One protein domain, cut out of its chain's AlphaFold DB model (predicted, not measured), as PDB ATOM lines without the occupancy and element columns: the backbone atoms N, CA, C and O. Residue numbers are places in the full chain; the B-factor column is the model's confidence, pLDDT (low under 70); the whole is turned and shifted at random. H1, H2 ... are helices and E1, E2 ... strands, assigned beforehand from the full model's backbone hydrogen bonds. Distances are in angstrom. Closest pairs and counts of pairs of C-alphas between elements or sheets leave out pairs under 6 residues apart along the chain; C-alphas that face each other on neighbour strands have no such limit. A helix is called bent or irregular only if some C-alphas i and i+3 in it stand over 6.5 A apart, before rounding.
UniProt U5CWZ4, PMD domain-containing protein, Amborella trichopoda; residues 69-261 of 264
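What this domain is: This is residues 69 to 261 of the 264 residues of the protein "PMD domain-containing protein" of Amborella trichopoda (UniProt U5CWZ4). A small hairpin of two strands, E1 and E2, is packed between two helices, with H1 over one face and H8 over the other, mainly over E1. H2, H3, H4, H5, H6 and H9 are spread out to one side of this core and short H7 lies on the other, with few contacts among the helices: H2 and H3 are the one pair of helices that touch, and the links from H2 to H3, H4 to H5, H6 to H7 and H8 to H9 are long. The printed part has 193 residues with nine named helices and two named strands, in the order H1 H2 H3 H4 H5 E1 E2 H6 H7 H8 H9, and the sheet, E1 - E2, is antiparallel. The class is mostly helix, though only 88 residues, under half, are in named elements. The whole is compact, with a radius of gyration of the C-alphas of 18.5 A, and spans 50 by 43 by 39 A.

How they stand to each other: Strands E1, residues 175 to 179, and E2, residues 182 to 186, form a hairpin over a tight link; they are antiparallel, with 151 degrees between their directions. N 177 and O 184, 2.8 A apart, and N 186 and O 175, 2.8 A apart, are within hydrogen-bond range. H1, residues 69 to 84, comes closest to E1 at the C-alphas of Ala 71 and Ser 179, 4.1 A apart, and to E2 at those of Ala 74 and Glu 184, 5.4 A apart. H8, residues 226 to 238, has its closest C-alphas to E1 at Ser 175 and Trp 232, 5.6 A apart; H1 and H8 are apart. H8 is irregular: C-alphas 233 and 236 are 7.8 A apart. H7, residues 221 to 224, is close to H8 but not clearly touching, the closest C-alphas being those of Lys 222 and Ile 229, 7.4 A apart. H5, residues 158 to 171, is close to H8 but not clearly touching, with the C-alphas of Thr 170 and Gln 236 closest at 7.2 A; they run opposite ways at a steep tilt of 65 degrees. H6, residues 192 to 195, is close to H5 but not clearly touching, the closest C-alphas being those of Lys 168 and Phe 195, 6.6 A apart. H2, residues 95 to 105, is near H1, with 7 pairs of C-alphas within 10 A. H3, residues 122 to 125, touches H2, the closest C-alphas being those of Cys 100 and Ala 123, 5.8 A apart. H4, residues 136 to 140, and H9, residues 253 to 259, are apart from each other and from H1, H2 and H8. Each O i to N i+4 pair is within hydrogen-bond range in H1, H2, H4 and H9, against 8 of 10 in H5 and 6 of 9 in H8; H3, H6 and H7 are too short for such a pair.

Where its parts are: E1 begins at C-alpha 175, (141.134, 113.719, 138.481), and is 13.1 A long; E2 is 12.5 A long. H1 begins at C-alpha 69, (154.678, 118.326, 136.480), and is 22.2 A long. H5 measures 19.6 A, H8 17.7 A and H2 15.4 A. H5 is neither bent nor irregular, but only just: C-alphas 159 and 162 are 6.0 A apart. H9 measures 9.8 A and ends at C-alpha 259, (129.194, 135.028, 133.311).

The domain as a whole: The two C-alphas farthest apart, those of His 217 and Asn 247, are 52.9 A from each other. The printed part has no cut. The links from H2 to H3, H4 to H5, H6 to H7 and H8 to H9 are long, that from H6 to H7 having 25 residues. The mean pLDDT of the printed part is 82.5; residue 118 and residues 129 to 133, 153 to 167 and 212 to 219 are under 70.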
ATOM      1  N   GLY A  69     155.552 117.252 136.963       90.62
ATOM      2  CA  GLY A  69     154.678 118.326 136.480       90.62
ATOM      3  C   GLY A  69     153.328 118.364 137.205       90.62
ATOM      4  O   GLY A  69     152.928 119.416 137.695       90.62
ATOM      5  N   ALA A  70     152.667 117.211 137.358       91.75
ATOM      6  CA  ALA A  70     151.413 117.102 138.106       91.75
ATOM      7  C   ALA A  70     151.607 117.458 139.588       91.75
ATOM      8  O   ALA A  70     150.808 118.200 140.156       91.75
ATOM      9  N   ALA A  71     152.711 117.010 140.196       94.00
ATOM     10  CA  ALA A  71     153.048 117.381 141.569       94.00
ATOM     11  C   ALA A  71     153.309 118.895 141.713       94.00
ATOM     12  O   ALA A  71     152.827 119.528 142.652       94.00
ATOM     13  N   ALA A  72     154.022 119.507 140.759       94.81
ATOM     14  CA  ALA A  72     154.231 120.955 140.731       94.81
ATOM     15  C   ALA A  72     152.903 121.720 140.662       94.81
ATOM     16  O   ALA A  72     152.717 122.690 141.399       94.81
ATOM     17  N   LEU A  73     151.979 121.266 139.810       93.81
ATOM     18  CA  LEU A  73     150.655 121.863 139.648       93.81
ATOM     19  C   LEU A  73     149.794 121.708 140.902       93.81
ATOM     20  O   LEU A  73     149.249 122.703 141.364       93.81
ATOM     21  N   ALA A  74     149.725 120.518 141.506       94.56
ATOM     22  CA  ALA A  74     148.981 120.302 142.750       94.56
ATOM     23  C   ALA A  74     149.480 121.220 143.877       94.56
ATOM     24  O   ALA A  74     148.692 121.861 144.574       94.56
ATOM     25  N   PHE A  75     150.803 121.332 144.032       94.31
ATOM     26  CA  PHE A  75     151.400 122.221 145.026       94.31
ATOM     27  C   PHE A  75     151.084 123.696 144.730       94.31
ATOM     28  O   PHE A  75     150.716 124.447 145.638       94.31
ATOM     29  N   LEU A  76     151.195 124.112 143.464       94.38
ATOM     30  CA  LEU A  76     150.884 125.474 143.029       94.38
ATOM     31  C   LEU A  76     149.403 125.814 143.244       94.38
ATOM     32  O   LEU A  76     149.108 126.863 143.805       94.38
ATOM     33  N   TYR A  77     148.479 124.932 142.864       92.75
ATOM     34  CA  TYR A  77     147.036 125.117 143.053       92.75
ATOM     35  C   TYR A  77     146.675 125.255 144.527       92.75
ATOM     36  O   TYR A  77     145.996 126.214 144.898       92.75
ATOM     37  N   ARG A  78     147.212 124.378 145.386       92.06
ATOM     38  CA  ARG A  78     147.043 124.513 146.837       92.06
ATOM     39  C   ARG A  78     147.537 125.871 147.321       92.06
ATOM     40  O   ARG A  78     146.852 126.513 148.111       92.06
ATOM     41  N   SER A  79     148.712 126.318 146.874       92.12
ATOM     42  CA  SER A  79     149.240 127.617 147.297       92.12
ATOM     43  C   SER A  79     148.400 128.788 146.801       92.12
ATOM     44  O   SER A  79     148.202 129.729 147.562       92.12
ATOM     45  N   LEU A  80     147.947 128.767 145.549       92.31
ATOM     46  CA  LEU A  80     147.139 129.844 144.980       92.31
ATOM     47  C   LEU A  80     145.784 129.930 145.675       92.31
ATOM     48  O   LEU A  80     145.370 131.034 146.013       92.31
ATOM     49  N   SER A  81     145.143 128.795 145.975       90.06
ATOM     50  CA  SER A  81     143.884 128.819 146.726       90.06
ATOM     51  C   SER A  81     144.066 129.463 148.090       90.06
ATOM     52  O   SER A  81     143.327 130.375 148.409       90.06
ATOM     53  N   LYS A  82     145.108 129.099 148.848       90.00
ATOM     54  CA  LYS A  82     145.382 129.736 150.149       90.00
ATOM     55  C   LYS A  82     145.575 131.249 150.064       90.00
ATOM     56  O   LYS A  82     145.275 131.956 151.021       90.00
ATOM     57  N   VAL A  83     146.119 131.744 148.953       91.38
ATOM     58  CA  VAL A  83     146.260 133.187 148.719       91.38
ATOM     59  C   VAL A  83     144.901 133.821 148.421       91.38
ATOM     60  O   VAL A  83     144.582 134.856 149.000       91.38
ATOM     61  N   VAL A  84     144.095 133.198 147.559       89.12
ATOM     62  CA  VAL A  84     142.745 133.671 147.200       89.12
ATOM     63  C   VAL A  84     141.799 133.650 148.403       89.12
ATOM     64  O   VAL A  84     141.067 134.610 148.621       89.12
ATOM     65  N   ASP A  85     141.876 132.602 149.220       88.69
ATOM     66  CA  ASP A  85     141.075 132.403 150.432       88.69
ATOM     67  C   ASP A  85     141.550 133.302 151.598       88.69
ATOM     68  O   ASP A  85     140.951 133.317 152.671       88.69
ATOM     69  N   GLY A  86     142.636 134.067 151.411       89.06
ATOM     70  CA  GLY A  86     143.182 134.983 152.416       89.06
ATOM     71  C   GLY A  86     143.935 134.304 153.569       89.06
ATOM     72  O   GLY A  86     144.376 134.985 154.495       89.06
ATOM     73  N   GLU A  87     144.138 132.985 153.515       88.19
ATOM     74  CA  GLU A  87     144.893 132.225 154.522       88.19
ATOM     75  C   GLU A  87     146.381 132.606 154.556       88.19
ATOM     76  O   GLU A  87     147.051 132.472 155.584       88.19
ATOM     77  N   THR A  88     146.942 133.048 153.425       88.12
ATOM     78  CA  THR A  88     148.342 133.474 153.349       88.12
ATOM     79  C   THR A  88     148.566 134.621 152.374       88.12
ATOM     80  O   THR A  88     147.952 134.706 151.319       88.12
ATOM     81  N   VAL A  89     149.531 135.482 152.699       87.00
ATOM     82  CA  VAL A  89     149.996 136.574 151.825       87.00
ATOM     83  C   VAL A  89     151.246 136.198 151.022       87.00
ATOM     84  O   VAL A  89     151.775 137.009 150.262       87.00
ATOM     85  N   HIS A  90     151.777 134.989 151.220       87.25
ATOM     86  CA  HIS A  90     153.012 134.544 150.584       87.25
ATOM     87  C   HIS A  90     152.740 133.543 149.467       87.25
ATOM     88  O   HIS A  90     152.110 132.509 149.674       87.25
ATOM     89  N   PHE A  91     153.312 133.815 148.298       88.00
ATOM     90  CA  PHE A  91     153.327 132.874 147.190       88.00
ATOM     91  C   PHE A  91     154.236 131.676 147.498       88.00
ATOM     92  O   PHE A  91     155.380 131.847 147.924       88.00
ATOM     93  N   SER A  92     153.724 130.472 147.252       92.25
ATOM     94  CA  SER A  92     154.468 129.213 147.253       92.25
ATOM     95  C   SER A  92     154.198 128.463 145.939       92.25
ATOM     96  O   SER A  92     153.206 128.694 145.253       92.25
ATOM     97  N   GLY A  93     155.091 127.553 145.578       92.88
ATOM     98  CA  GLY A  93     155.069 126.785 144.341       92.88
ATOM     99  C   GLY A  93     155.996 127.356 143.276       92.88
ATOM    100  O   GLY A  93     156.795 128.267 143.512       92.88
ATOM    101  N   SER A  94     155.916 126.778 142.080       92.62
ATOM    102  CA  SER A  94     156.824 127.125 140.991       92.62
ATOM    103  C   SER A  94     156.469 128.467 140.354       92.62
ATOM    104  O   SER A  94     155.604 128.557 139.482       92.62
ATOM    105  N   ALA A  95     157.190 129.517 140.757       89.94
ATOM    106  CA  ALA A  95     157.079 130.844 140.147       89.94
ATOM    107  C   ALA A  95     157.409 130.807 138.649       89.94
ATOM    108  O   ALA A  95     156.751 131.477 137.861       89.94
ATOM    109  N   THR A  96     158.394 129.997 138.248       88.75
ATOM    110  CA  THR A  96     158.757 129.816 136.837       88.75
ATOM    111  C   THR A  96     157.603 129.222 136.039       88.75
ATOM    112  O   THR A  96     157.317 129.727 134.961       88.75
ATOM    113  N   LEU A  97     156.918 128.199 136.563       90.12
ATOM    114  CA  LEU A  97     155.773 127.595 135.879       90.12
ATOM    115  C   LEU A  97     154.628 128.601 135.713       90.12
ATOM    116  O   LEU A  97     154.128 128.766 134.605       90.12
ATOM    117  N   LEU A  98     154.277 129.329 136.779       90.81
ATOM    118  CA  LEU A  98     153.249 130.371 136.715       90.81
ATOM    119  C   LEU A  98     153.631 131.495 135.740       90.81
ATOM    120  O   LEU A  98     152.799 131.961 134.969       90.81
ATOM    121  N   GLN A  99     154.896 131.912 135.739       88.81
ATOM    122  CA  GLN A  99     155.392 132.950 134.842       88.81
ATOM    123  C   GLN A  99     155.366 132.506 133.374       88.81
ATOM    124  O   GLN A  99     154.961 133.288 132.520       88.81
ATOM    125  N   CYS A 100     155.757 131.263 133.075       86.69
ATOM    126  CA  CYS A 100     155.662 130.719 131.718       86.69
ATOM    127  C   CYS A 100     154.208 130.660 131.260       86.69
ATOM    128  O   CYS A 100     153.906 131.113 130.162       86.69
ATOM    129  N   TRP A 101     153.306 130.194 132.129       88.69
ATOM    130  CA  TRP A 101     151.875 130.185 131.846       88.69
ATOM    131  C   TRP A 101     151.361 131.600 131.526       88.69
ATOM    132  O   TRP A 101     150.716 131.792 130.502       88.69
ATOM    133  N   ILE A 102     151.728 132.615 132.320       89.19
ATOM    134  CA  ILE A 102     151.366 134.019 132.051       89.19
ATOM    135  C   ILE A 102     151.864 134.472 130.673       89.19
ATOM    136  O   ILE A 102     151.106 135.085 129.927       89.19
ATOM    137  N   TYR A 103     153.118 134.182 130.323       87.31
ATOM    138  CA  TYR A 103     153.707 134.602 129.047       87.31
ATOM    139  C   TYR A 103     153.082 133.923 127.835       87.31
ATOM    140  O   TYR A 103     152.962 134.545 126.784       87.31
ATOM    141  N   GLU A 104     152.644 132.681 127.993       85.56
ATOM    142  CA  GLU A 104     151.961 131.934 126.942       85.56
ATOM    143  C   GLU A 104     150.539 132.445 126.690       85.56
ATOM    144  O   GLU A 104     150.085 132.416 125.547       85.56
ATOM    145  N   HIS A 105     149.854 132.927 127.734       87.12
ATOM    146  CA  HIS A 105     148.435 133.297 127.679       87.12
ATOM    147  C   HIS A 105     148.193 134.796 127.491       87.12
ATOM    148  O   HIS A 105     147.210 135.176 126.865       87.12
ATOM    149  N   PHE A 106     149.046 135.674 128.017       88.19
ATOM    150  CA  PHE A 106     148.815 137.120 127.973       88.19
ATOM    151  C   PHE A 106     149.808 137.793 127.033       88.19
ATOM    152  O   PHE A 106     150.925 138.130 127.424       88.19
ATOM    153  N   ILE A 107     149.368 138.067 125.801       84.00
ATOM    154  CA  ILE A 107     150.171 138.717 124.752       84.00
ATOM    155  C   ILE A 107     150.695 140.076 125.237       84.00
ATOM    156  O   ILE A 107     151.833 140.445 124.962       84.00
ATOM    157  N   ALA A 108     149.907 140.796 126.036       81.00
ATOM    158  CA  ALA A 108     150.309 142.082 126.605       81.00
ATOM    159  C   ALA A 108     151.510 141.998 127.575       81.00
ATOM    160  O   ALA A 108     152.174 143.004 127.823       81.00
ATOM    161  N   LEU A 109     151.790 140.810 128.122       81.75
ATOM    162  CA  LEU A 109     152.910 140.526 129.029       81.75
ATOM    163  C   LEU A 109     153.995 139.658 128.373       81.75
ATOM    164  O   LEU A 109     155.012 139.365 129.001       81.75
ATOM    165  N   HIS A 110     153.774 139.241 127.128       77.56
ATOM    166  CA  HIS A 110     154.568 138.265 126.395       77.56
ATOM    167  C   HIS A 110     155.949 138.845 126.034       77.56
ATOM    168  O   HIS A 110     156.055 139.858 125.333       77.56
ATOM    169  N   PRO A 111     157.050 138.231 126.504       78.19
ATOM    170  CA  PRO A 111     158.388 138.583 126.059       78.19
ATOM    171  C   PRO A 111     158.658 138.196 124.623       78.19
ATOM    172  O   PRO A 111     158.048 137.282 124.097       78.19
ATOM    173  N   LYS A 112     159.637 138.858 123.994       75.00
ATOM    174  CA  LYS A 112     160.094 138.424 122.674       75.00
ATOM    175  C   LYS A 112     160.516 136.947 122.764       75.00
ATOM    176  O   LYS A 112     161.409 136.657 123.570       75.00
ATOM    177  N   PRO A 113     159.883 136.043 121.996       73.31
ATOM    178  CA  PRO A 113     160.235 134.636 122.031       73.31
ATOM    179  C   PRO A 113     161.637 134.439 121.455       73.31
ATOM    180  O   PRO A 113     162.059 135.136 120.528       73.31
ATOM    181  N   ILE A 114     162.369 133.489 122.023       76.69
ATOM    182  CA  ILE A 114     163.623 132.971 121.479       76.69
ATOM    183  C   ILE A 114     163.275 131.784 120.587       76.69
ATOM    184  O   ILE A 114     162.369 131.013 120.905       76.69
ATOM    185  N   GLN A 115     164.016 131.609 119.492       76.75
ATOM    186  CA  GLN A 115     163.925 130.392 118.697       76.75
ATOM    187  C   GLN A 115     164.235 129.178 119.580       76.75
ATOM    188  O   GLN A 115     165.359 129.004 120.058       76.75
ATOM    189  N   MET A 116     163.211 128.365 119.819       72.19
ATOM    190  CA  MET A 116     163.344 127.114 120.545       72.19
ATOM    191  C   MET A 116     163.881 126.020 119.626       72.19
ATOM    192  O   MET A 116     163.655 126.038 118.420       72.19
ATOM    193  N   ASN A 117     164.573 125.055 120.221       72.06
ATOM    194  CA  ASN A 117     164.788 123.743 119.623       72.06
ATOM    195  C   ASN A 117     164.197 122.674 120.547       72.06
ATOM    196  O   ASN A 117     163.970 122.938 121.735       72.06
ATOM    197  N   SER A 118     164.037 121.463 120.023       65.31
ATOM    198  CA  SER A 118     163.417 120.331 120.720       65.31
ATOM    199  C   SER A 118     164.040 119.920 122.057       65.31
ATOM    200  O   SER A 118     163.432 119.199 122.845       65.31
ATOM    201  N   ARG A 119     165.267 120.360 122.356       70.62
ATOM    202  CA  ARG A 119     165.977 120.003 123.596       70.62
ATOM    203  C   ARG A 119     165.831 121.056 124.688       70.62
ATOM    204  O   ARG A 119     166.292 120.837 125.810       70.62
ATOM    205  N   MET A 120     165.245 122.209 124.378       76.94
ATOM    206  CA  MET A 120     165.102 123.310 125.324       76.94
ATOM    207  C   MET A 120     163.820 123.166 126.142       76.94
ATOM    208  O   MET A 120     162.745 122.892 125.616       76.94
ATOM    209  N   ALA A 121     163.920 123.418 127.448       79.62
ATOM    210  CA  ALA A 121     162.735 123.551 128.285       79.62
ATOM    211  C   ALA A 121     161.884 124.733 127.795       79.62
ATOM    212  O   ALA A 121     162.425 125.783 127.454       79.62
ATOM    213  N   ARG A 122     160.554 124.602 127.835       78.31
ATOM    214  CA  ARG A 122     159.618 125.653 127.392       78.31
ATOM    215  C   ARG A 122     159.829 126.993 128.099       78.31
ATOM    216  O   ARG A 122     159.716 128.044 127.488       78.31
ATOM    217  N   ALA A 123     160.269 126.960 129.357       81.25
ATOM    218  CA  ALA A 123     160.642 128.162 130.100       81.25
ATOM    219  C   ALA A 123     161.798 128.962 129.468       81.25
ATOM    220  O   ALA A 123     161.911 130.163 129.700       81.25
ATOM    221  N   CYS A 124     162.650 128.318 128.665       83.25
ATOM    222  CA  CYS A 124     163.742 128.959 127.938       83.25
ATOM    223  C   CYS A 124     163.286 129.670 126.657       83.25
ATOM    224  O   CYS A 124     164.101 130.359 126.050       83.25
ATOM    225  N   ALA A 125     162.012 129.545 126.260       79.12
ATOM    226  CA  ALA A 125     161.436 130.320 125.160       79.12
ATOM    227  C   ALA A 125     161.469 131.830 125.436       79.12
ATOM    228  O   ALA A 125     161.394 132.638 124.514       79.12
ATOM    229  N   TRP A 126     161.567 132.219 126.707       81.75
ATOM    230  CA  TRP A 126     161.324 133.581 127.153       81.75
ATOM    231  C   TRP A 126     162.623 134.299 127.513       81.75
ATOM    232  O   TRP A 126     163.345 133.897 128.431       81.75
ATOM    233  N   VAL A 127     162.911 135.415 126.833       75.50
ATOM    234  CA  VAL A 127     163.995 136.316 127.248       75.50
ATOM    235  C   VAL A 127     163.629 136.952 128.587       75.50
ATOM    236  O   VAL A 127     162.509 137.426 128.788       75.50
ATOM    237  N   LYS A 128     164.604 137.027 129.497       71.38
ATOM    238  CA  LYS A 128     164.450 137.746 130.764       71.38
ATOM    239  C   LYS A 128     164.076 139.205 130.494       71.38
ATOM    240  O   LYS A 128     164.882 139.962 129.956       71.38
ATOM    241  N   GLN A 129     162.876 139.606 130.900       66.50
ATOM    242  CA  GLN A 129     162.450 140.992 130.769       66.50
ATOM    243  C   GLN A 129     162.955 141.879 131.916       66.50
ATOM    244  O   GLN A 129     163.118 141.406 133.048       66.50
ATOM    245  N   PRO A 130     163.162 143.185 131.653       67.69
ATOM    246  CA  PRO A 130     163.235 144.187 132.705       67.69
ATOM    247  C   PRO A 130     161.974 144.142 133.571       67.69
ATOM    248  O   PRO A 130     160.890 143.803 133.102       67.69
ATOM    249  N   ARG A 131     162.103 144.518 134.843       68.88
ATOM    250  CA  ARG A 131     160.949 144.596 135.741       68.88
ATOM    251  C   ARG A 131     159.952 145.617 135.191       68.88
ATOM    252  O   ARG A 131     160.284 146.797 135.083       68.88
ATOM    253  N   GLN A 132     158.746 145.167 134.865       68.44
ATOM    254  CA  GLN A 132     157.689 146.053 134.396       68.44
ATOM    255  C   GLN A 132     157.271 147.000 135.526       68.44
ATOM    256  O   GLN A 132     157.019 146.569 136.657       68.44
ATOM    257  N   LYS A 133     157.244 148.305 135.234       62.66
ATOM    258  CA  LYS A 133     156.666 149.303 136.136       62.66
ATOM    259  C   LYS A 133     155.152 149.151 136.036       62.66
ATOM    260  O   LYS A 133     154.573 149.615 135.066       62.66
ATOM    261  N   ASP A 134     154.569 148.490 137.030       75.00
ATOM    262  CA  ASP A 134     153.124 148.319 137.211       75.00
ATOM    263  C   ASP A 134     152.447 147.278 136.287       75.00
ATOM    264  O   ASP A 134     151.801 147.628 135.299       75.00
ATOM    265  N   PRO A 135     152.580 145.971 136.595       75.75
ATOM    266  CA  PRO A 135     151.879 144.921 135.855       75.75
ATOM    267  C   PRO A 135     150.351 144.979 136.027       75.75
ATOM    268  O   PRO A 135     149.640 144.453 135.177       75.75
ATOM    269  N   TYR A 136     149.830 145.628 137.078       81.19
ATOM    270  CA  TYR A 136     148.386 145.698 137.327       81.19
ATOM    271  C   TYR A 136     147.666 146.487 136.237       81.19
ATOM    272  O   TYR A 136     146.649 146.026 135.730       81.19
ATOM    273  N   LYS A 137     148.259 147.590 135.770       83.81
ATOM    274  CA  LYS A 137     147.725 148.361 134.636       83.81
ATOM    275  C   LYS A 137     147.580 147.551 133.355       83.81
ATOM    276  O   LYS A 137     146.724 147.861 132.532       83.81
ATOM    277  N   VAL A 138     148.421 146.537 133.151       83.00
ATOM    278  CA  VAL A 138     148.287 145.659 131.984       83.00
ATOM    279  C   VAL A 138     147.037 144.801 132.112       83.00
ATOM    280  O   VAL A 138     146.298 144.667 131.144       83.00
ATOM    281  N   PHE A 139     146.784 144.262 133.307       84.44
ATOM    282  CA  PHE A 139     145.586 143.476 133.580       84.44
ATOM    283  C   PHE A 139     144.306 144.324 133.556       84.44
ATOM    284  O   PHE A 139     143.301 143.859 133.035       84.44
ATOM    285  N   GLU A 140     144.345 145.572 134.032       85.94
ATOM    286  CA  GLU A 140     143.202 146.502 133.969       85.94
ATOM    287  C   GLU A 140     142.780 146.833 132.531       85.94
ATOM    288  O   GLU A 140     141.596 146.997 132.255       85.94
ATOM    289  N   ASN A 141     143.742 146.915 131.607       85.69
ATOM    290  CA  ASN A 141     143.492 147.221 130.196       85.69
ATOM    291  C   ASN A 141     143.449 145.965 129.311       85.69
ATOM    292  O   ASN A 141     143.529 146.062 128.081       85.69
ATOM    293  N   LEU A 142     143.375 144.778 129.916       87.56
ATOM    294  CA  LEU A 142     143.393 143.525 129.181       87.56
ATOM    295  C   LEU A 142     142.075 143.348 128.420       87.56
ATOM    296  O   LEU A 142     140.986 143.416 128.984       87.56
ATOM    297  N   THR A 143     142.181 143.079 127.123       85.88
ATOM    298  CA  THR A 143     141.037 142.782 126.254       85.88
ATOM    299  C   THR A 143     141.136 141.356 125.727       85.88
ATOM    300  O   THR A 143     142.211 140.756 125.737       85.88
ATOM    301  N   VAL A 144     140.021 140.809 125.232       83.00
ATOM    302  CA  VAL A 144     139.952 139.425 124.724       83.00
ATOM    303  C   VAL A 144     140.980 139.134 123.622       83.00
ATOM    304  O   VAL A 144     141.488 138.021 123.553       83.00
ATOM    305  N   ILE A 145     141.332 140.144 122.816       84.44
ATOM    306  CA  ILE A 145     142.316 140.049 121.726       84.44
ATOM    307  C   ILE A 145     143.772 140.014 122.216       84.44
ATOM    308  O   ILE A 145     144.670 139.672 121.457       84.44
ATOM    309  N   LEU A 146     144.020 140.395 123.473       88.06
ATOM    310  CA  LEU A 146     145.344 140.360 124.105       88.06
ATOM    311  C   LEU A 146     145.583 139.054 124.873       88.06
ATOM    312  O   LEU A 146     146.617 138.908 125.530       88.06
ATOM    313  N   VAL A 147     144.636 138.119 124.795       87.25
ATOM    314  CA  VAL A 147     144.724 136.793 125.394       87.25
ATOM    315  C   VAL A 147     144.895 135.766 124.283       87.25
ATOM    316  O   VAL A 147     144.102 135.699 123.350       87.25
ATOM    317  N   ASN A 148     145.941 134.959 124.401       86.56
ATOM    318  CA  ASN A 148     146.105 133.752 123.621       86.56
ATOM    319  C   ASN A 148     145.289 132.635 124.277       86.56
ATOM    320  O   ASN A 148     145.640 132.142 125.354       86.56
ATOM    321  N   TRP A 149     144.180 132.277 123.640       84.25
ATOM    322  CA  TRP A 149     143.258 131.271 124.153       84.25
ATOM    323  C   TRP A 149     143.710 129.847 123.860       84.25
ATOM    324  O   TRP A 149     143.288 128.967 124.595       84.25
ATOM    325  N   GLU A 150     144.604 129.631 122.891       82.31
ATOM    326  CA  GLU A 150     145.089 128.308 122.474       82.31
ATOM    327  C   GLU A 150     146.630 128.235 122.501       82.31
ATOM    328  O   GLU A 150     147.297 128.017 121.490       82.31
ATOM    329  N   PRO A 151     147.264 128.409 123.674       78.19
ATOM    330  CA  PRO A 151     148.720 128.520 123.776       78.19
ATOM    331  C   PRO A 151     149.478 127.221 123.517       78.19
ATOM    332  O   PRO A 151     150.711 127.232 123.483       78.19
ATOM    333  N   TYR A 152     148.772 126.103 123.381       75.12
ATOM    334  CA  TYR A 152     149.341 124.778 123.155       75.12
ATOM    335  C   TYR A 152     149.129 124.290 121.708       75.12
ATOM    336  O   TYR A 152     149.159 123.080 121.455       75.12
ATOM    337  N   GLU A 153     148.872 125.199 120.760       64.88
ATOM    338  CA  GLU A 153     148.823 124.866 119.332       64.88
ATOM    339  C   GLU A 153     150.138 124.263 118.808       64.88
ATOM    340  O   GLU A 153     151.207 124.380 119.413       64.88
ATOM    341  N   GLU A 154     150.011 123.518 117.707       57.19
ATOM    342  CA  GLU A 154     151.011 122.584 117.196       57.19
ATOM    343  C   GLU A 154     152.350 123.261 116.880       57.19
ATOM    344  O   GLU A 154     152.481 124.102 115.990       57.19
ATOM    345  N   SER A 155     153.385 122.811 117.589       57.09
ATOM    346  CA  SER A 155     154.752 122.868 117.089       57.09
ATOM    347  C   SER A 155     154.807 122.182 115.718       57.09
ATOM    348  O   SER A 155     154.253 121.100 115.547       57.09
ATOM    349  N   GLN A 156     155.506 122.789 114.755       52.22
ATOM    350  CA  GLN A 156     155.755 122.191 113.434       52.22
ATOM    351  C   GLN A 156     156.705 120.976 113.508       52.22
ATOM    352  O   GLN A 156     156.958 120.326 112.496       52.22
ATOM    353  N   GLU A 157     157.262 120.675 114.685       58.38
ATOM    354  CA  GLU A 157     158.116 119.511 114.909       58.38
ATOM    355  C   GLU A 157     157.270 118.274 115.263       58.38
ATOM    356  O   GLU A 157     156.536 118.251 116.251       58.38
ATOM    357  N   GLU A 158     157.411 117.221 114.458       56.81
ATOM    358  CA  GLU A 158     156.588 116.001 114.465       56.81
ATOM    359  C   GLU A 158     156.585 115.253 115.820       56.81
ATOM    360  O   GLU A 158     155.540 114.774 116.269       56.81
ATOM    361  N   ASP A 159     157.715 115.263 116.541       55.91
ATOM    362  CA  ASP A 159     157.849 114.692 117.893       55.91
ATOM    363  C   ASP A 159     156.944 115.391 118.925       55.91
ATOM    364  O   ASP A 159     156.414 114.760 119.844       55.91
ATOM    365  N   TYR A 160     156.725 116.701 118.772       58.03
ATOM    366  CA  TYR A 160     155.843 117.466 119.654       58.03
ATOM    367  C   TYR A 160     154.374 117.266 119.321       58.03
ATOM    368  O   TYR A 160     153.546 117.417 120.216       58.03
ATOM    369  N   LYS A 161     154.040 116.922 118.075       63.16
ATOM    370  CA  LYS A 161     152.653 116.752 117.639       63.16
ATOM    371  C   LYS A 161     151.989 115.553 118.314       63.16
ATOM    372  O   LYS A 161     150.985 115.721 119.002       63.16
ATOM    373  N   THR A 162     152.618 114.381 118.235       57.28
ATOM    374  CA  THR A 162     152.108 113.143 118.861       57.28
ATOM    375  C   THR A 162     152.032 113.270 120.386       57.28
ATOM    376  O   THR A 162     151.057 112.862 121.019       57.28
ATOM    377  N   LEU A 163     153.053 113.884 120.995       58.56
ATOM    378  CA  LEU A 163     153.073 114.136 122.432       58.56
ATOM    379  C   LEU A 163     151.990 115.149 122.837       58.56
ATOM    380  O   LEU A 163     151.364 114.977 123.879       58.56
ATOM    381  N   ASN A 164     151.728 116.174 122.019       64.69
ATOM    382  CA  ASN A 164     150.652 117.137 122.252       64.69
ATOM    383  C   ASN A 164     149.269 116.498 122.170       64.69
ATOM    384  O   ASN A 164     148.427 116.847 122.986       64.69
ATOM    385  N   GLU A 165     149.011 115.598 121.225       65.50
ATOM    386  CA  GLU A 165     147.699 114.951 121.085       65.50
ATOM    387  C   GLU A 165     147.365 114.101 122.321       65.50
ATOM    388  O   GLU A 165     146.347 114.335 122.976       65.50
ATOM    389  N   ILE A 166     148.283 113.222 122.739       63.34
ATOM    390  CA  ILE A 166     148.116 112.399 123.951       63.34
ATOM    391  C   ILE A 166     148.030 113.277 125.210       63.34
ATOM    392  O   ILE A 166     147.222 113.024 126.112       63.34
ATOM    393  N   ASN A 167     148.845 114.333 125.291       67.31
ATOM    394  CA  ASN A 167     148.799 115.269 126.413       67.31
ATOM    395  C   ASN A 167     147.496 116.066 126.444       67.31
ATOM    396  O   ASN A 167     147.003 116.335 127.531       67.31
ATOM    397  N   LYS A 168     146.921 116.437 125.295       70.25
ATOM    398  CA  LYS A 168     145.641 117.155 125.225       70.25
ATOM    399  C   LYS A 168     144.500 116.270 125.711       70.25
ATOM    400  O   LYS A 168     143.697 116.733 126.512       70.25
ATOM    401  N   GLU A 169     144.456 115.002 125.313       70.69
ATOM    402  CA  GLU A 169     143.422 114.073 125.790       70.69
ATOM    403  C   GLU A 169     143.551 113.792 127.290       70.69
ATOM    404  O   GLU A 169     142.577 113.886 128.034       70.69
ATOM    405  N   THR A 170     144.767 113.528 127.770       78.81
ATOM    406  CA  THR A 170     144.996 113.283 129.204       78.81
ATOM    407  C   THR A 170     144.841 114.540 130.064       78.81
ATOM    408  O   THR A 170     144.426 114.436 131.219       78.81
ATOM    409  N   ALA A 171     145.113 115.729 129.519       84.38
ATOM    410  CA  ALA A 171     144.832 117.009 130.168       84.38
ATOM    411  C   ALA A 171     143.335 117.338 130.219       84.38
ATOM    412  O   ALA A 171     142.947 118.239 130.951       84.38
ATOM    413  N   LEU A 172     142.476 116.617 129.498       89.88
ATOM    414  CA  LEU A 172     141.025 116.747 129.622       89.88
ATOM    415  C   LEU A 172     140.426 115.773 130.648       89.88
ATOM    416  O   LEU A 172     139.217 115.797 130.853       89.88
ATOM    417  N   CYS A 173     141.225 114.960 131.344       92.19
ATOM    418  CA  CYS A 173     140.722 114.113 132.425       92.19
ATOM    419  C   CYS A 173     140.439 114.924 133.699       92.19
ATOM    420  O   CYS A 173     141.329 115.595 134.228       92.19
ATOM    421  N   ARG A 174     139.239 114.780 134.271       92.19
ATOM    422  CA  ARG A 174     138.986 115.175 135.667       92.19
ATOM    423  C   ARG A 174     139.601 114.150 136.611       92.19
ATOM    424  O   ARG A 174     139.256 112.973 136.541       92.19
ATOM    425  N   SER A 175     140.507 114.592 137.482       94.06
ATOM    426  CA  SER A 175     141.134 113.719 138.481       94.06
ATOM    427  C   SER A 175     141.939 114.495 139.527       94.06
ATOM    428  O   SER A 175     142.204 115.685 139.362       94.06
ATOM    429  N   PHE A 176     142.378 113.833 140.596       94.44
ATOM    430  CA  PHE A 176     143.316 114.402 141.560       94.44
ATOM    431  C   PHE A 176     144.752 114.497 141.026       94.44
ATOM    432  O   PHE A 176     145.386 113.503 140.681       94.44
ATOM    433  N   LEU A 177     145.323 115.700 141.081       94.56
ATOM    434  CA  LEU A 177     146.766 115.912 140.996       94.56
ATOM    435  C   LEU A 177     147.374 115.726 142.384       94.56
ATOM    436  O   LEU A 177     146.946 116.364 143.349       94.56
ATOM    437  N   ILE A 178     148.392 114.872 142.480       92.44
ATOM    438  CA  ILE A 178     148.969 114.463 143.762       92.44
ATOM    439  C   ILE A 178     150.402 114.975 143.890       92.44
ATOM    440  O   ILE A 178     151.277 114.689 143.072       92.44
ATOM    441  N   SER A 179     150.655 115.705 144.972       90.88
ATOM    442  CA  SER A 179     151.969 116.183 145.383       90.88
ATOM    443  C   SER A 179     152.223 115.813 146.831       90.88
ATOM    444  O   SER A 179     151.897 116.571 147.746       90.88
ATOM    445  N   PHE A 180     152.893 114.685 147.043       86.19
ATOM    446  CA  PHE A 180     153.256 114.224 148.376       86.19
ATOM    447  C   PHE A 180     152.020 114.050 149.276       86.19
ATOM    448  O   PHE A 180     151.297 113.083 149.089       86.19
ATOM    449  N   ASN A 181     151.747 114.972 150.202       83.44
ATOM    450  CA  ASN A 181     150.568 114.964 151.074       83.44
ATOM    451  C   ASN A 181     149.410 115.849 150.564       83.44
ATOM    452  O   ASN A 181     148.418 116.039 151.267       83.44
ATOM    453  N   ILE A 182     149.572 116.468 149.396       89.88
ATOM    454  CA  ILE A 182     148.597 117.361 148.769       89.88
ATOM    455  C   ILE A 182     147.896 116.594 147.655       89.88
ATOM    456  O   ILE A 182     148.560 116.006 146.803       89.88
ATOM    457  N   ALA A 183     146.571 116.666 147.637       93.00
ATOM    458  CA  ALA A 183     145.749 116.280 146.504       93.00
ATOM    459  C   ALA A 183     144.825 117.451 146.148       93.00
ATOM    460  O   ALA A 183     144.107 117.965 147.011       93.00
ATOM    461  N   GLU A 184     144.877 117.886 144.893       93.94
ATOM    462  CA  GLU A 184     144.005 118.927 144.340       93.94
ATOM    463  C   GLU A 184     143.235 118.352 143.160       93.94
ATOM    464  O   GLU A 184     143.838 117.783 142.251       93.94
ATOM    465  N   TYR A 185     141.912 118.498 143.164       93.44
ATOM    466  CA  TYR A 185     141.089 118.014 142.065       93.44
ATOM    467  C   TYR A 185     141.210 118.951 140.862       93.44
ATOM    468  O   TYR A 185     140.976 120.158 140.958       93.44
ATOM    469  N   TYR A 186     141.591 118.392 139.721       92.81
ATOM    470  CA  TYR A 186     141.759 119.102 138.464       92.81
ATOM    471  C   TYR A 186     140.474 119.040 137.634       92.81
ATOM    472  O   TYR A 186     139.913 117.969 137.410       92.81
ATOM    473  N   MET A 187     140.004 120.213 137.195       92.00
ATOM    474  CA  MET A 187     138.749 120.395 136.455       92.00
ATOM    475  C   MET A 187     139.007 121.106 135.116       92.00
ATOM    476  O   MET A 187     138.803 122.323 135.017       92.00
ATOM    477  N   PRO A 188     139.489 120.385 134.087       90.44
ATOM    478  CA  PRO A 188     139.859 120.990 132.805       90.44
ATOM    479  C   PRO A 188     138.672 121.568 132.026       90.44
ATOM    480  O   PRO A 188     138.849 122.486 131.228       90.44
ATOM    481  N   ASP A 189     137.450 121.120 132.315       90.19
ATOM    482  CA  ASP A 189     136.202 121.629 131.734       90.19
ATOM    483  C   ASP A 189     135.941 123.125 131.992       90.19
ATOM    484  O   ASP A 189     135.090 123.731 131.342       90.19
ATOM    485  N   ARG A 190     136.675 123.745 132.920       90.25
ATOM    486  CA  ARG A 190     136.606 125.191 133.193       90.25
ATOM    487  C   ARG A 190     137.547 126.031 132.335       90.25
ATOM    488  O   ARG A 190     137.464 127.254 132.375       90.25
ATOM    489  N   MET A 191     138.465 125.383 131.624       87.69
ATOM    490  CA  MET A 191     139.521 126.016 130.835       87.69
ATOM    491  C   MET A 191     139.585 125.414 129.426       87.69
ATOM    492  O   MET A 191     140.652 125.354 128.823       87.69
ATOM    493  N   LEU A 192     138.442 124.977 128.884       89.00
ATOM    494  CA  LEU A 192     138.347 124.234 127.620       89.00
ATOM    495  C   LEU A 192     138.979 124.971 126.438       89.00
ATOM    496  O   LEU A 192     139.611 124.341 125.590       89.00
ATOM    497  N   ARG A 193     138.893 126.307 126.436       86.81
ATOM    498  CA  ARG A 193     139.504 127.147 125.396       86.81
ATOM    499  C   ARG A 193     140.998 126.888 125.232       86.81
ATOM    500  O   ARG A 193     141.451 126.821 124.104       86.81
ATOM    501  N   GLN A 194     141.724 126.619 126.324       85.38
ATOM    502  CA  GLN A 194     143.165 126.326 126.284       85.38
ATOM    503  C   GLN A 194     143.518 125.118 125.411       85.38
ATOM    504  O   GLN A 194     144.653 124.998 124.953       85.38
ATOM    505  N   PHE A 195     142.550 124.235 125.177       84.44
ATOM    506  CA  PHE A 195     142.706 122.996 124.428       84.44
ATOM    507  C   PHE A 195     141.992 123.034 123.066       84.44
ATOM    508  O   PHE A 195     141.749 121.973 122.487       84.44
ATOM    509  N   GLY A 196     141.625 124.223 122.568       84.50
ATOM    510  CA  GLY A 196     140.895 124.392 121.304       84.50
ATOM    511  C   GLY A 196     139.459 123.870 121.358       84.50
ATOM    512  O   GLY A 196     138.905 123.395 120.363       84.50
ATOM    513  N   LYS A 197     138.856 123.876 122.553       87.38
ATOM    514  CA  LYS A 197     137.487 123.412 122.795       87.38
ATOM    515  C   LYS A 197     136.583 124.574 123.183       87.38
ATOM    516  O   LYS A 197     136.980 125.472 123.928       87.38
ATOM    517  N   ALA A 198     135.338 124.535 122.720       89.00
ATOM    518  CA  ALA A 198     134.358 125.556 123.059       89.00
ATOM    519  C   ALA A 198     134.041 125.515 124.563       89.00
ATOM    520  O   ALA A 198     133.755 124.459 125.131       89.00
ATOM    521  N   GLN A 199     134.053 126.679 125.214       89.62
ATOM    522  CA  GLN A 199     133.708 126.778 126.631       89.62
ATOM    523  C   GLN A 199     132.190 126.858 126.815       89.62
ATOM    524  O   GLN A 199     131.570 127.885 126.531       89.62
ATOM    525  N   GLY A 200     131.609 125.778 127.337       88.62
ATOM    526  CA  GLY A 200     130.241 125.769 127.850       88.62
ATOM    527  C   GLY A 200     130.127 126.418 129.231       88.62
ATOM    528  O   GLY A 200     131.129 126.798 129.847       88.62
ATOM    529  N   ILE A 201     128.895 126.525 129.736       89.69
ATOM    530  CA  ILE A 201     128.639 126.932 131.123       89.69
ATOM    531  C   ILE A 201     129.260 125.871 132.044       89.69
ATOM    532  O   ILE A 201     128.869 124.703 131.960       89.69
ATOM    533  N   PRO A 202     130.240 126.229 132.891       88.25
ATOM    534  CA  PRO A 202     130.896 125.251 133.740       88.25
ATOM    535  C   PRO A 202     129.930 124.758 134.820       88.25
ATOM    536  O   PRO A 202     129.089 125.510 135.313       88.25
ATOM    537  N   ALA A 203     130.090 123.498 135.230       85.88
ATOM    538  CA  ALA A 203     129.400 122.978 136.407       85.88
ATOM    539  C   ALA A 203     129.811 123.759 137.670       85.88
ATOM    540  O   ALA A 203     130.774 124.533 137.659       85.88
ATOM    541  N   GLU A 204     129.140 123.526 138.794       86.12
ATOM    542  CA  GLU A 204     129.607 124.049 140.081       86.12
ATOM    543  C   GLU A 204     130.970 123.442 140.465       86.12
ATOM    544  O   GLU A 204     131.236 122.278 140.135       86.12
ATOM    545  N   PRO A 205     131.888 124.211 141.088       84.00
ATOM    546  CA  PRO A 205     133.162 123.678 141.559       84.00
ATOM    547  C   PRO A 205     132.931 122.514 142.508       84.00
ATOM    548  O   PRO A 205     132.206 122.642 143.498       84.00
ATOM    549  N   LEU A 206     133.567 121.379 142.214       85.25
ATOM    550  CA  LEU A 206     133.581 120.275 143.157       85.25
ATOM    551  C   LEU A 206     134.278 120.746 144.428       85.25
ATOM    552  O   LEU A 206     135.308 121.417 144.381       85.25
ATOM    553  N   LYS A 207     133.695 120.391 145.567       84.12
ATOM    554  CA  LYS A 207     134.309 120.589 146.873       84.12
ATOM    555  C   LYS A 207     134.831 119.244 147.337       84.12
ATOM    556  O   LYS A 207     134.124 118.243 147.248       84.12
ATOM    557  N   TRP A 208     136.061 119.232 147.817       86.25
ATOM    558  CA  TRP A 208     136.681 118.062 148.418       86.25
ATOM    559  C   TRP A 208     137.368 118.474 149.708       86.25
ATOM    560  O   TRP A 208     137.814 119.617 149.858       86.25
ATOM    561  N   ASP A 209     137.466 117.529 150.633       80.94
ATOM    562  CA  ASP A 209     138.115 117.774 151.908       80.94
ATOM    563  C   ASP A 209     139.621 117.929 151.697       80.94
ATOM    564  O   ASP A 209     140.353 116.990 151.366       80.94
ATOM    565  N   ARG A 210     140.105 119.158 151.878       82.19
ATOM    566  CA  ARG A 210     141.532 119.450 151.802       82.19
ATOM    567  C   ARG A 210     142.212 119.010 153.084       82.19
ATOM    568  O   ARG A 210     141.937 119.508 154.171       82.19
ATOM    569  N   ARG A 211     143.209 118.144 152.944       73.69
ATOM    570  CA  ARG A 211     144.076 117.787 154.069       73.69
ATOM    571  C   ARG A 211     144.993 118.955 154.413       73.69
ATOM    572  O   ARG A 211     145.802 119.370 153.583       73.69
ATOM    573  N   GLU A 212     144.890 119.475 155.631       66.25
ATOM    574  CA  GLU A 212     145.717 120.603 156.081       66.25
ATOM    575  C   GLU A 212     147.016 120.193 156.777       66.25
ATOM    576  O   GLU A 212     147.990 120.948 156.763       66.25
ATOM    577  N   LYS A 213     147.050 119.008 157.394       57.75
ATOM    578  CA  LYS A 213     148.156 118.581 158.255       57.75
ATOM    579  C   LYS A 213     148.780 117.290 157.752       57.75
ATOM    580  O   LYS A 213     148.089 116.333 157.431       57.75
ATOM    581  N   VAL A 214     150.110 117.270 157.752       58.53
ATOM    582  CA  VAL A 214     150.877 116.027 157.733       58.53
ATOM    583  C   VAL A 214     150.675 115.380 159.099       58.53
ATOM    584  O   VAL A 214     151.025 115.991 160.113       58.53
ATOM    585  N   GLY A 215     150.067 114.194 159.141       53.16
ATOM    586  CA  GLY A 215     149.987 113.408 160.367       53.16
ATOM    587  C   GLY A 215     151.378 113.240 160.985       53.16
ATOM    588  O   GLY A 215     152.382 113.135 160.285       53.16
ATOM    589  N   VAL A 216     151.454 113.252 162.316       50.56
ATOM    590  CA  VAL A 216     152.718 113.059 163.058       50.56
ATOM    591  C   VAL A 216     153.220 111.610 162.906       50.56
ATOM    592  O   VAL A 216     154.391 111.325 163.154       50.56
ATOM    593  N   HIS A 217     152.346 110.699 162.469       47.78
ATOM    594  CA  HIS A 217     152.633 109.283 162.311       47.78
ATOM    595  C   HIS A 217     153.185 108.940 160.919       47.78
ATOM    596  O   HIS A 217     152.810 109.569 159.932       47.78
ATOM    597  N   PRO A 218     154.064 107.926 160.828       52.00
ATOM    598  CA  PRO A 218     154.572 107.403 159.569       52.00
ATOM    599  C   PRO A 218     153.496 106.556 158.881       52.00
ATOM    600  O   PRO A 218     153.643 105.345 158.744       52.00
ATOM    601  N   THR A 219     152.386 107.164 158.476       61.22
ATOM    602  CA  THR A 219     151.470 106.503 157.551       61.22
ATOM    603  C   THR A 219     152.062 106.595 156.150       61.22
ATOM    604  O   THR A 219     152.644 107.610 155.754       61.22
ATOM    605  N   SER A 220     151.932 105.523 155.378       75.25
ATOM    606  CA  SER A 220     152.262 105.561 153.959       75.25
ATOM    607  C   SER A 220     151.274 106.487 153.253       75.25
ATOM    608  O   SER A 220     150.066 106.253 153.292       75.25
ATOM    609  N   TRP A 221     151.771 107.506 152.545       76.44
ATOM    610  CA  TRP A 221     150.914 108.362 151.714       76.44
ATOM    611  C   TRP A 221     150.122 107.571 150.676       76.44
ATOM    612  O   TRP A 221     149.068 108.027 150.254       76.44
ATOM    613  N   LYS A 222     150.597 106.381 150.286       80.50
ATOM    614  CA  LYS A 222     149.847 105.492 149.393       80.50
ATOM    615  C   LYS A 222     148.542 105.007 150.020       80.50
ATOM    616  O   LYS A 222     147.552 104.878 149.311       80.50
ATOM    617  N   ASP A 223     148.550 104.758 151.324       83.38
ATOM    618  CA  ASP A 223     147.375 104.271 152.044       83.38
ATOM    619  C   ASP A 223     146.438 105.443 152.332       83.38
ATOM    620  O   ASP A 223     145.239 105.380 152.057       83.38
ATOM    621  N   GLU A 224     147.010 106.556 152.802       83.12
ATOM    622  CA  GLU A 224     146.249 107.767 153.093       83.12
ATOM    623  C   GLU A 224     145.562 108.339 151.848       83.12
ATOM    624  O   GLU A 224     144.405 108.744 151.939       83.12
ATOM    625  N   LEU A 225     146.247 108.377 150.702       88.44
ATOM    626  CA  LEU A 225     145.736 108.910 149.433       88.44
ATOM    627  C   LEU A 225     145.173 107.813 148.525       88.44
ATOM    628  O   LEU A 225     145.099 107.990 147.314       88.44
ATOM    629  N   SER A 226     144.814 106.650 149.073       90.88
ATOM    630  CA  SER A 226     144.372 105.501 148.271       90.88
ATOM    631  C   SER A 226     143.159 105.812 147.385       90.88
ATOM    632  O   SER A 226     143.088 105.318 146.260       90.88
ATOM    633  N   VAL A 227     142.239 106.665 147.848       92.00
ATOM    634  CA  VAL A 227     141.068 107.109 147.075       92.00
ATOM    635  C   VAL A 227     141.493 107.985 145.898       92.00
ATOM    636  O   VAL A 227     141.103 107.708 144.767       92.00
ATOM    637  N   GLU A 228     142.322 108.996 146.142       93.50
ATOM    638  CA  GLU A 228     142.816 109.915 145.114       93.50
ATOM    639  C   GLU A 228     143.744 109.211 144.118       93.50
ATOM    640  O   GLU A 228     143.701 109.483 142.922       93.50
ATOM    641  N   ILE A 229     144.555 108.261 144.588       93.00
ATOM    642  CA  ILE A 229     145.411 107.423 143.741       93.00
ATOM    643  C   ILE A 229     144.560 106.517 142.849       93.00
ATOM    644  O   ILE A 229     144.889 106.338 141.677       93.00
ATOM    645  N   ARG A 230     143.478 105.931 143.378       95.00
ATOM    646  CA  ARG A 230     142.547 105.134 142.569       95.00
ATOM    647  C   ARG A 230     141.874 105.996 141.504       95.00
ATOM    648  O   ARG A 230     141.916 105.619 140.340       95.00
ATOM    649  N   ASP A 231     141.348 107.161 141.883       94.56
ATOM    650  CA  ASP A 231     140.766 108.128 140.943       94.56
ATOM    651  C   ASP A 231     141.763 108.505 139.831       94.56
ATOM    652  O   ASP A 231     141.429 108.437 138.651       94.56
ATOM    653  N   TRP A 232     143.028 108.770 140.179       92.69
ATOM    654  CA  TRP A 232     144.085 109.014 139.195       92.69
ATOM    655  C   TRP A 232     144.319 107.840 138.243       92.69
ATOM    656  O   TRP A 232     144.512 108.047 137.042       92.69
ATOM    657  N   HIS A 233     144.306 106.601 138.730       92.75
ATOM    658  CA  HIS A 233     144.448 105.421 137.870       92.75
ATOM    659  C   HIS A 233     143.225 105.166 136.978       92.75
ATOM    660  O   HIS A 233     143.360 104.520 135.941       92.75
ATOM    661  N   GLU A 234     142.057 105.679 137.354       93.56
ATOM    662  CA  GLU A 234     140.798 105.541 136.617       93.56
ATOM    663  C   GLU A 234     140.478 106.763 135.741       93.56
ATOM    664  O   GLU A 234     139.486 106.743 135.016       93.56
ATOM    665  N   ARG A 235     141.335 107.795 135.750       91.75
ATOM    666  CA  ARG A 235     141.100 109.108 135.123       91.75
ATOM    667  C   ARG A 235     140.699 109.068 133.647       91.75
ATOM    668  O   ARG A 235     139.981 109.953 133.203       91.75
ATOM    669  N   GLN A 236     141.135 108.063 132.887       90.25
ATOM    670  CA  GLN A 236     140.749 107.878 131.482       90.25
ATOM    671  C   GLN A 236     139.239 107.674 131.284       90.25
ATOM    672  O   GLN A 236     138.734 107.931 130.199       90.25
ATOM    673  N   HIS A 237     138.505 107.250 132.316       91.56
ATOM    674  CA  HIS A 237     137.041 107.171 132.279       91.56
ATOM    675  C   HIS A 237     136.369 108.534 132.509       91.56
ATOM    676  O   HIS A 237     135.168 108.667 132.300       91.56
ATOM    677  N   ASN A 238     137.139 109.542 132.931       90.94
ATOM    678  CA  ASN A 238     136.675 110.880 133.294       90.94
ATOM    679  C   ASN A 238     137.195 111.951 132.317       90.94
ATOM    680  O   ASN A 238     137.441 113.092 132.721       90.94
ATOM    681  N   ILE A 239     137.404 111.589 131.047       91.00
ATOM    682  CA  ILE A 239     137.777 112.535 129.987       91.00
ATOM    683  C   ILE A 239     136.582 113.437 129.681       91.00
ATOM    684  O   ILE A 239     135.461 112.972 129.491       91.00
ATOM    685  N   ILE A 240     136.823 114.745 129.629       90.25
ATOM    686  CA  ILE A 240     135.803 115.715 129.250       90.25
ATOM    687  C   ILE A 240     135.566 115.678 127.743       90.25
ATOM    688  O   ILE A 240     136.433 116.038 126.946       90.25
ATOM    689  N   GLU A 241     134.341 115.326 127.365       88.19
ATOM    690  CA  GLU A 241     133.852 115.483 126.003       88.19
ATOM    691  C   GLU A 241     133.419 116.934 125.774       88.19
ATOM    692  O   GLU A 241     132.479 117.440 126.391       88.19
ATOM    693  N   ALA A 242     134.126 117.623 124.881       86.88
ATOM    694  CA  ALA A 242     133.813 118.986 124.482       86.88
ATOM    695  C   ALA A 242     133.960 119.152 122.968       86.88
ATOM    696  O   ALA A 242     134.852 118.572 122.334       86.88
ATOM    697  N   VAL A 243     133.083 119.973 122.391       89.44
ATOM    698  CA  VAL A 243     133.126 120.307 120.964       89.44
ATOM    699  C   VAL A 243     134.326 121.201 120.659       89.44
ATOM    700  O   VAL A 243     134.787 121.960 121.514       89.44
ATOM    701  N   ILE A 244     134.845 121.094 119.437       87.50
ATOM    702  CA  ILE A 244     135.921 121.960 118.942       87.50
ATOM    703  C   ILE A 244     135.439 123.411 118.957       87.50
ATOM    704  O   ILE A 244     134.271 123.683 118.663       87.50
ATOM    705  N   ASP A 245     136.324 124.333 119.323       86.12
ATOM    706  CA  ASP A 245     136.015 125.750 119.222       86.12
ATOM    707  C   ASP A 245     136.001 126.201 117.757       86.12
ATOM    708  O   ASP A 245     136.975 126.055 117.026       86.12
ATOM    709  N   ILE A 246     134.873 126.760 117.327       86.25
ATOM    710  CA  ILE A 246     134.699 127.343 115.990       86.25
ATOM    711  C   ILE A 246     134.751 128.876 116.010       86.25
ATOM    712  O   ILE A 246     134.659 129.508 114.962       86.25
ATOM    713  N   ASN A 247     134.878 129.483 117.194       82.25
ATOM    714  CA  ASN A 247     134.844 130.930 117.400       82.25
ATOM    715  C   ASN A 247     136.227 131.522 117.728       82.25
ATOM    716  O   ASN A 247     136.303 132.682 118.135       82.25
ATOM    717  N   GLY A 248     137.308 130.748 117.573       78.19
ATOM    718  CA  GLY A 248     138.688 131.216 117.751       78.19
ATOM    719  C   GLY A 248     138.981 131.751 119.157       78.19
ATOM    720  O   GLY A 248     139.554 132.830 119.306       78.19
ATOM    721  N   GLY A 249     138.515 131.055 120.193       78.00
ATOM    722  CA  GLY A 249     138.675 131.425 121.598       78.00
ATOM    723  C   GLY A 249     137.598 132.368 122.139       78.00
ATOM    724  O   GLY A 249     137.582 132.654 123.340       78.00
ATOM    725  N   LEU A 250     136.679 132.870 121.308       83.06
ATOM    726  CA  LEU A 250     135.643 133.794 121.776       83.06
ATOM    727  C   LEU A 250     134.527 133.065 122.550       83.06
ATOM    728  O   LEU A 250     134.051 132.009 122.130       83.06
ATOM    729  N   PRO A 251     134.062 133.624 123.685       84.25
ATOM    730  CA  PRO A 251     132.980 133.025 124.456       84.25
ATOM    731  C   PRO A 251     131.652 133.080 123.692       84.25
ATOM    732  O   PRO A 251     131.349 134.048 122.993       84.25
ATOM    733  N   THR A 252     130.811 132.063 123.887       87.19
ATOM    734  CA  THR A 252     129.453 132.064 123.330       87.19
ATOM    735  C   THR A 252     128.583 133.128 124.006       87.19
ATOM    736  O   THR A 252     128.833 133.546 125.141       87.19
ATOM    737  N   LYS A 253     127.507 133.553 123.329       89.12
ATOM    738  CA  LYS A 253     126.524 134.486 123.910       89.12
ATOM    739  C   LYS A 253     125.908 133.936 125.198       89.12
ATOM    740  O   LYS A 253     125.717 134.683 126.150       89.12
ATOM    741  N   GLU A 254     125.635 132.635 125.231       90.94
ATOM    742  CA  GLU A 254     125.098 131.932 126.398       90.94
ATOM    743  C   GLU A 254     126.085 131.938 127.566       90.94
ATOM    744  O   GLU A 254     125.706 132.278 128.687       90.94
ATOM    745  N   TYR A 255     127.363 131.645 127.298       89.31
ATOM    746  CA  TYR A 255     128.418 131.721 128.307       89.31
ATOM    747  C   TYR A 255     128.539 133.138 128.874       89.31
ATOM    748  O   TYR A 255     128.564 133.304 130.090       89.31
ATOM    749  N   MET A 256     128.562 134.170 128.021       90.31
ATOM    750  CA  MET A 256     128.639 135.564 128.481       90.31
ATOM    751  C   MET A 256     127.402 135.976 129.284       90.31
ATOM    752  O   MET A 256     127.530 136.660 130.295       90.31
ATOM    753  N   ALA A 257     126.211 135.523 128.886       91.94
ATOM    754  CA  ALA A 257     124.981 135.772 129.631       91.94
ATOM    755  C   ALA A 257     124.970 135.085 131.006       91.94
ATOM    756  O   ALA A 257     124.352 135.604 131.934       91.94
ATOM    757  N   TRP A 258     125.622 133.928 131.151       92.31
ATOM    758  CA  TRP A 258     125.857 133.288 132.447       92.31
ATOM    759  C   TRP A 258     126.915 134.044 133.263       92.31
ATOM    760  O   TRP A 258     126.654 134.388 134.412       92.31
ATOM    761  N   TYR A 259     128.065 134.356 132.662       88.25
ATOM    762  CA  TYR A 259     129.194 135.028 133.311       88.25
ATOM    763  C   TYR A 259     128.793 136.385 133.905       88.25
ATOM    764  O   TYR A 259     129.028 136.642 135.084       88.25
ATOM    765  N   ASN A 260     128.058 137.194 133.135       89.88
ATOM    766  CA  ASN A 260     127.571 138.511 133.553       89.88
ATOM    767  C   ASN A 260     126.564 138.469 134.721       89.88
ATOM    768  O   ASN A 260     126.189 139.515 135.235       89.88
ATOM    769  N   ARG A 261     126.095 137.290 135.160       91.56
ATOM    770  CA  ARG A 261     125.287 137.167 136.391       91.56
ATOM    771  C   ARG A 261     126.138 137.239 137.658       91.56
ATOM    772  O   ARG A 261     125.598 137.504 138.726       91.56
TER     773      ARG A 261